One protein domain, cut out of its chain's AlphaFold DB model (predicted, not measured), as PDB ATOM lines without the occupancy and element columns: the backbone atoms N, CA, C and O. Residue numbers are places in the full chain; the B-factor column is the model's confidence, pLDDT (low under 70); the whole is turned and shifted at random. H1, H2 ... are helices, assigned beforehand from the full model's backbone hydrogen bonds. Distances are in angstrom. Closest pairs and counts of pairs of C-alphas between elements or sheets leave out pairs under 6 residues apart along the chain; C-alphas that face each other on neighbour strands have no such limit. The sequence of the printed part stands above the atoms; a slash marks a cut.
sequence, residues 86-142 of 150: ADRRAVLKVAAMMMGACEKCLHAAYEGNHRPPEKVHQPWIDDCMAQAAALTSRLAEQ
ATOM      1  N   ALA A  86      67.469   4.567  -6.124       95.75
ATOM      2  CA  ALA A  86      66.194   4.120  -6.680       95.75
ATOM      3  C   ALA A  86      65.814   2.719  -6.190       95.75
ATOM      4  O   ALA A  86      64.657   2.511  -5.826       95.75
ATOM      5  N   ASP A  87      66.787   1.818  -6.081       93.25
ATOM      6  CA  ASP A  87      66.552   0.433  -5.670       93.25
ATOM      7  C   ASP A  87      66.076   0.354  -4.215       93.25
ATOM      8  O   ASP A  87      65.113  -0.354  -3.925       93.25
ATOM      9  N   ARG A  88      66.635   1.183  -3.313       94.56
ATOM     10  CA  ARG A  88      66.114   1.325  -1.938       94.56
ATOM     11  C   ARG A  88      64.637   1.695  -1.953       94.56
ATOM     12  O   ARG A  88      63.826   1.055  -1.291       94.56
ATOM     13  N   ARG A  89      64.274   2.735  -2.712       95.75
ATOM     14  CA  ARG A  89      62.878   3.193  -2.802       95.75
ATOM     15  C   ARG A  89      61.969   2.126  -3.402       95.75
ATOM     16  O   ARG A  89      60.818   2.030  -2.991       95.75
ATOM     17  N   ALA A  90      62.468   1.339  -4.352       93.88
ATOM     18  CA  ALA A  90      61.706   0.267  -4.973       93.88
ATOM     19  C   ALA A  90      61.389  -0.853  -3.965       93.88
ATOM     20  O   ALA A  90      60.224  -1.228  -3.828       93.88
ATOM     21  N   VAL A  91      62.379  -1.293  -3.178       94.19
ATOM     22  CA  VAL A  91      62.181  -2.278  -2.098       94.19
ATOM     23  C   VAL A  91      61.245  -1.739  -1.015       94.19
ATOM     24  O   VAL A  91      60.272  -2.402  -0.654       94.19
ATOM     25  N   LEU A  92      61.465  -0.505  -0.546       95.62
ATOM     26  CA  LEU A  92      60.603   0.120   0.465       95.62
ATOM     27  C   LEU A  92      59.156   0.273  -0.019       95.62
ATOM     28  O   LEU A  92      58.224   0.069   0.754       95.62
ATOM     29  N   LYS A  93      58.944   0.579  -1.305       95.38
ATOM     30  CA  LYS A  93      57.604   0.643  -1.899       95.38
ATOM     31  C   LYS A  93      56.910  -0.720  -1.855       95.38
ATOM     32  O   LYS A  93      55.738  -0.781  -1.492       95.38
ATOM     33  N   VAL A  94      57.611  -1.799  -2.206       94.44
ATOM     34  CA  VAL A  94      57.084  -3.173  -2.131       94.44
ATOM     35  C   VAL A  94      56.717  -3.542  -0.694       94.44
ATOM     36  O   VAL A  94      55.596  -3.996  -0.452       94.44
ATOM     37  N   ALA A  95      57.613  -3.278   0.261       94.94
ATOM     38  CA  ALA A  95      57.356  -3.514   1.679       94.94
ATOM     39  C   ALA A  95      56.124  -2.733   2.166       94.94
ATOM     40  O   ALA A  95      55.221  -3.321   2.759       94.94
ATOM     41  N   ALA A  96      56.031  -1.442   1.836       96.00
ATOM     42  CA  ALA A  96      54.898  -0.596   2.204       96.00
ATOM     43  C   ALA A  96      53.568  -1.101   1.619       96.00
ATOM     44  O   ALA A  96      52.563  -1.122   2.325       96.00
ATOM     45  N   MET A  97      53.544  -1.561   0.361       95.50
ATOM     46  CA  MET A  97      52.330  -2.131  -0.242       95.50
ATOM     47  C   MET A  97      51.885  -3.414   0.475       95.50
ATOM     48  O   MET A  97      50.703  -3.557   0.788       95.50
ATOM     49  N   MET A  98      52.817  -4.319   0.787       95.12
ATOM     50  CA  MET A  98      52.501  -5.555   1.514       95.12
ATOM     51  C   MET A  98      52.015  -5.288   2.941       95.12
ATOM     52  O   MET A  98      51.031  -5.881   3.387       95.12
ATOM     53  N   MET A  99      52.680  -4.383   3.661       96.06
ATOM     54  CA  MET A  99      52.274  -4.033   5.020       96.06
ATOM     55  C   MET A  99      50.963  -3.266   5.058       96.06
ATOM     56  O   MET A  99      50.148  -3.525   5.941       96.06
ATOM     57  N   GLY A 100      50.725  -2.390   4.079       97.50
ATOM     58  CA  GLY A 100      49.442  -1.724   3.898       97.50
ATOM     59  C   GLY A 100      48.320  -2.735   3.671       97.50
ATOM     60  O   GLY A 100      47.288  -2.657   4.330       97.50
ATOM     61  N   ALA A 101      48.531  -3.751   2.827       97.81
ATOM     62  CA  ALA A 101      47.545  -4.818   2.637       97.81
ATOM     63  C   ALA A 101      47.270  -5.580   3.946       97.81
ATOM     64  O   ALA A 101      46.113  -5.799   4.306       97.81
ATOM     65  N   CYS A 102      48.323  -5.923   4.699       97.19
ATOM     66  CA  CYS A 102      48.190  -6.559   6.011       97.19
ATOM     67  C   CYS A 102      47.409  -5.688   7.008       97.19
ATOM     68  O   CYS A 102      46.583  -6.210   7.755       97.19
ATOM     69  N   GLU A 103      47.645  -4.374   7.011       97.44
ATOM     70  CA  GLU A 103      46.950  -3.424   7.882       97.44
ATOM     71  C   GLU A 103      45.462  -3.343   7.556       97.44
ATOM     72  O   GLU A 103      44.625  -3.400   8.457       97.44
ATOM     73  N   LYS A 104      45.108  -3.299   6.269       98.38
ATOM     74  CA  LYS A 104      43.705  -3.296   5.846       98.38
ATOM     75  C   LYS A 104      42.990  -4.593   6.212       98.38
ATOM     76  O   LYS A 104      41.898  -4.539   6.775       98.38
ATOM     77  N   CYS A 105      43.632  -5.745   6.019       97.69
ATOM     78  CA  CYS A 105      43.106  -7.022   6.508       97.69
ATOM     79  C   CYS A 105      42.896  -7.013   8.032       97.69
ATOM     80  O   CYS A 105      41.899  -7.539   8.525       97.69
ATOM     81  N   LEU A 106      43.810  -6.397   8.787       95.88
ATOM     82  CA  LEU A 106      43.697  -6.271  10.239       95.88
ATOM     83  C   LEU A 106      42.511  -5.383  10.642       95.88
ATOM     84  O   LEU A 106      41.756  -5.750  11.537       95.88
ATOM     85  N   HIS A 107      42.321  -4.249   9.967       97.50
ATOM     86  CA  HIS A 107      41.195  -3.342  10.206       97.50
ATOM     87  C   HIS A 107      39.851  -4.029   9.940       97.50
ATOM     88  O   HIS A 107      38.960  -3.959  10.787       97.50
ATOM     89  N   ALA A 108      39.731  -4.746   8.820       97.94
ATOM     90  CA  ALA A 108      38.555  -5.558   8.505       97.94
ATOM     91  C   ALA A 108      38.300  -6.627   9.582       97.94
ATOM     92  O   ALA A 108      37.188  -6.753  10.098       97.94
ATOM     93  N   ALA A 109      39.344  -7.362   9.978       95.56
ATOM     94  CA  ALA A 109      39.242  -8.394  11.002       95.56
ATOM     95  C   ALA A 109      38.853  -7.823  12.372       95.56
ATOM     96  O   ALA A 109      38.091  -8.452  13.099       95.56
ATOM     97  N   TYR A 110      39.357  -6.648  12.750       95.31
ATOM     98  CA  TYR A 110      39.013  -6.022  14.026       95.31
ATOM     99  C   TYR A 110      37.578  -5.508  14.040       95.31
ATOM    100  O   TYR A 110      36.893  -5.676  15.047       95.31
ATOM    101  N   GLU A 111      37.113  -4.929  12.931       97.12
ATOM    102  CA  GLU A 111      35.722  -4.504  12.793       97.12
ATOM    103  C   GLU A 111      34.771  -5.693  12.970       97.12
ATOM    104  O   GLU A 111      33.831  -5.596  13.752       97.12
ATOM    105  N   GLY A 112      35.060  -6.832  12.330       94.88
ATOM    106  CA  GLY A 112      34.215  -8.027  12.415       94.88
ATOM    107  C   GLY A 112      34.342  -8.823  13.720       94.88
ATOM    108  O   GLY A 112      33.344  -9.322  14.230       94.88
ATOM    109  N   ASN A 113      35.548  -8.947  14.287       93.75
ATOM    110  CA  ASN A 113      35.806  -9.862  15.412       93.75
ATOM    111  C   ASN A 113      35.802  -9.188  16.793       93.75
ATOM    112  O   ASN A 113      35.791  -9.883  17.811       93.75
ATOM    113  N   HIS A 114      35.876  -7.855  16.861       91.94
ATOM    114  CA  HIS A 114      35.988  -7.117  18.128       91.94
ATOM    115  C   HIS A 114      34.857  -6.119  18.371       91.94
ATOM    116  O   HIS A 114      34.915  -5.356  19.339       91.94
ATOM    117  N   ARG A 115      33.810  -6.144  17.543       93.81
ATOM    118  CA  ARG A 115      32.589  -5.374  17.772       93.81
ATOM    119  C   ARG A 115      31.393  -6.294  17.992       93.81
ATOM    120  O   ARG A 115      31.345  -7.375  17.411       93.81
ATOM    121  N   PRO A 116      30.414  -5.866  18.806       96.12
ATOM    122  CA  PRO A 116      29.095  -6.482  18.800       96.12
ATOM    123  C   PRO A 116      28.530  -6.504  17.370       96.12
ATOM    124  O   PRO A 116      28.716  -5.502  16.669       96.12
ATOM    125  N   PRO A 117      27.854  -7.583  16.932       95.69
ATOM    126  CA  PRO A 117      27.364  -7.720  15.558       95.69
ATOM    127  C   PRO A 117      26.550  -6.517  15.063       95.69
ATOM    128  O   PRO A 117      26.698  -6.083  13.927       95.69
ATOM    129  N   GLU A 118      25.747  -5.914  15.936       97.31
ATOM    130  CA  GLU A 118      24.911  -4.747  15.646       97.31
ATOM    131  C   GLU A 118      25.691  -3.427  15.477       97.31
ATOM    132  O   GLU A 118      25.128  -2.429  15.034       97.31
ATOM    133  N   LYS A 119      26.983  -3.400  15.830       97.50
ATOM    134  CA  LYS A 119      27.884  -2.238  15.691       97.50
ATOM    135  C   LYS A 119      28.905  -2.394  14.566       97.50
ATOM    136  O   LYS A 119      29.755  -1.513  14.405       97.50
ATOM    137  N   VAL A 120      28.858  -3.507  13.836       98.00
ATOM    138  CA  VAL A 120      29.738  -3.769  12.699       98.00
ATOM    139  C   VAL A 120      29.296  -2.913  11.519       98.00
ATOM    140  O   VAL A 120      28.148  -2.989  11.079       98.00
ATOM    141  N   HIS A 121      30.209  -2.115  10.974       98.00
ATOM    142  CA  HIS A 121      29.952  -1.372   9.747       98.00
ATOM    143  C   HIS A 121      30.484  -2.135   8.527       98.00
ATOM    144  O   HIS A 121      31.641  -1.980   8.143       98.00
ATOM    145  N   GLN A 122      29.627  -2.948   7.900       97.94
ATOM    146  CA  GLN A 122      30.012  -3.776   6.748       97.94
ATOM    147  C   GLN A 122      30.694  -2.990   5.605       97.94
ATOM    148  O   GLN A 122      31.738  -3.449   5.145       97.94
ATOM    149  N   PRO A 123      30.236  -1.783   5.210       98.44
ATOM    150  CA  PRO A 123      30.920  -1.013   4.168       98.44
ATOM    151  C   PRO A 123      32.391  -0.683   4.474       98.44
ATOM    152  O   PRO A 123      33.193  -0.567   3.552       98.44
ATOM    153  N   TRP A 124      32.781  -0.564   5.752       98.31
ATOM    154  CA  TRP A 124      34.186  -0.363   6.135       98.31
ATOM    155  C   TRP A 124      35.031  -1.625   5.946       98.31
ATOM    156  O   TRP A 124      36.180  -1.543   5.507       98.31
ATOM    157  N   ILE A 125      34.464  -2.793   6.263       98.50
ATOM    158  CA  ILE A 125      35.102  -4.087   6.003       98.50
ATOM    159  C   ILE A 125      35.330  -4.241   4.499       98.50
ATOM    160  O   ILE A 125      36.444  -4.558   4.087       98.50
ATOM    161  N   ASP A 126      34.305  -3.962   3.694       98.44
ATOM    162  CA  ASP A 126      34.363  -4.097   2.238       98.44
ATOM    163  C   ASP A 126      35.437  -3.179   1.624       98.44
ATOM    164  O   ASP A 126      36.253  -3.646   0.827       98.44
ATOM    165  N   ASP A 127      35.513  -1.908   2.048       98.56
ATOM    166  CA  ASP A 127      36.553  -0.965   1.598       98.56
ATOM    167  C   ASP A 127      37.969  -1.425   1.993       98.56
ATOM    168  O   ASP A 127      38.885  -1.434   1.166       98.56
ATOM    169  N   CYS A 128      38.154  -1.894   3.233       98.62
ATOM    170  CA  CYS A 128      39.434  -2.448   3.672       98.62
ATOM    171  C   CYS A 128      39.851  -3.656   2.818       98.62
ATOM    172  O   CYS A 128      40.998  -3.740   2.370       98.62
ATOM    173  N   MET A 129      38.928  -4.584   2.558       98.44
ATOM    174  CA  MET A 129      39.214  -5.774   1.755       98.44
ATOM    175  C   MET A 129      39.507  -5.424   0.291       98.44
ATOM    176  O   MET A 129      40.426  -6.001  -0.294       98.44
ATOM    177  N   ALA A 130      38.806  -4.442  -0.285       98.38
ATOM    178  CA  ALA A 130      39.081  -3.942  -1.629       98.38
ATOM    179  C   ALA A 130      40.484  -3.320  -1.735       98.38
ATOM    180  O   ALA A 130      41.233  -3.620  -2.666       98.38
ATOM    181  N   GLN A 131      40.884  -2.506  -0.752       98.25
ATOM    182  CA  GLN A 131      42.220  -1.903  -0.702       98.25
ATOM    183  C   GLN A 131      43.320  -2.960  -0.540       98.25
ATOM    184  O   GLN A 131      44.338  -2.895  -1.232       98.25
ATOM    185  N   ALA A 132      43.112  -3.959   0.324       98.00
ATOM    186  CA  ALA A 132      44.042  -5.075   0.475       98.00
ATOM    187  C   ALA A 132      44.218  -5.848  -0.843       98.00
ATOM    188  O   ALA A 132      45.349  -6.097  -1.258       98.00
ATOM    189  N   ALA A 133      43.114  -6.169  -1.527       97.12
ATOM    190  CA  ALA A 133      43.131  -6.877  -2.806       97.12
ATOM    191  C   ALA A 133      43.810  -6.069  -3.925       97.12
ATOM    192  O   ALA A 133      44.559  -6.627  -4.728       97.12
ATOM    193  N   ALA A 134      43.591  -4.753  -3.974       96.56
ATOM    194  CA  ALA A 134      44.238  -3.883  -4.953       96.56
ATOM    195  C   ALA A 134      45.765  -3.859  -4.774       96.56
ATOM    196  O   ALA A 134      46.511  -3.965  -5.749       96.56
ATOM    197  N   LEU A 135      46.238  -3.769  -3.526       95.19
ATOM    198  CA  LEU A 135      47.667  -3.770  -3.205       95.19
ATOM    199  C   LEU A 135      48.337  -5.104  -3.561       95.19
ATOM    200  O   LEU A 135      49.397  -5.102  -4.189       95.19
ATOM    201  N   THR A 136      47.722  -6.238  -3.211       92.31
ATOM    202  CA  THR A 136      48.274  -7.565  -3.534       92.31
ATOM    203  C   THR A 136      48.258  -7.849  -5.033       92.31
ATOM    204  O   THR A 136      49.238  -8.378  -5.555       92.31
ATOM    205  N   SER A 137      47.211  -7.430  -5.750       93.00
ATOM    206  CA  SER A 137      47.149  -7.542  -7.215       93.00
ATOM    207  C   SER A 137      48.264  -6.731  -7.874       93.00
ATOM    208  O   SER A 137      48.998  -7.241  -8.718       93.00
ATOM    209  N   ARG A 138      48.482  -5.491  -7.414       91.25
ATOM    210  CA  ARG A 138      49.543  -4.624  -7.943       91.25
ATOM    211  C   ARG A 138      50.953  -5.154  -7.677       91.25
ATOM    212  O   ARG A 138      51.889  -4.815  -8.403       91.25
ATOM    213  N   LEU A 139      51.125  -5.936  -6.618       88.62
ATOM    214  CA  LEU A 139      52.377  -6.620  -6.312       88.62
ATOM    215  C   LEU A 139      52.594  -7.844  -7.202       88.62
ATOM    216  O   LEU A 139      53.714  -8.051  -7.650       88.62
ATOM    217  N   ALA A 140      51.542  -8.610  -7.496       86.25
ATOM    218  CA  ALA A 140      51.627  -9.783  -8.369       86.25
ATOM    219  C   ALA A 140      52.043  -9.436  -9.812       86.25
ATOM    220  O   ALA A 140      52.619 -10.267 -10.507       86.25
ATOM    221  N   GLU A 141      51.780  -8.206 -10.254       86.94
ATOM    222  CA  GLU A 141      52.202  -7.685 -11.562       86.94
ATOM    223  C   GLU A 141      53.664  -7.213 -11.606       86.94
ATOM    224  O   GLU A 141      54.171  -6.892 -12.682       86.94
ATOM    225  N   GLN A 142      54.335  -7.085 -10.457       77.00
ATOM    226  CA  GLN A 142      55.711  -6.599 -10.415       77.00
ATOM    227  C   GLN A 142      56.697  -7.759 -10.561       77.00
ATOM    228  O   GLN A 142      56.504  -8.805  -9.940       77.00
TER     229      GLN A 142
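What this domain is: This is residues 86 to 142 of the 150 residues of the protein "Glutathione S-transferase family protein" of Bradyrhizobium sp. CCBAU 53340 (UniProt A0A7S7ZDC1). A long helical hairpin: H1 runs most of the length of the rod, the loop of residues 114 to 121 extends the rod past the end of H1 and turns the chain round, and the shorter H2 folds back along H1. The first residues of H1, 86 to 92, stick out past H2 at one end, and residues 113 to 118 stick out at the other. The printed part has 57 residues with two named helices, H1 then H2, and no named strand; its class is all helix. It is loose, with a radius of gyration of the C-alphas of 13.8 A, and spans 47 by 17 by 11 A.

Where its parts are: H1, residues 86 to 113, begins with C-alpha 86 at (66.194, 4.120, -6.680) and is 40.1 A long from first to last C-alpha. H2, residues 122 to 140, is 27.1 A long and ends with C-alpha 140 at (51.627, -9.783, -8.369).

How they stand to each other: H1 and H2 form a helical hairpin and touch, with the C-alphas of Ala 101 and Ala 132 closest at 4.1 A. They run opposite ways at a shallow tilt of 27 degrees. In both helices every O i to N i+4 pair is within hydrogen-bond range.

The domain as a whole: The C-alphas of Ala 86 and Glu 118, the two farthest apart, are 47.8 A apart. The link from H1 to H2 is short, with 8 residues. The printed part has no cut, and no printed residue is under 70 in pLDDT.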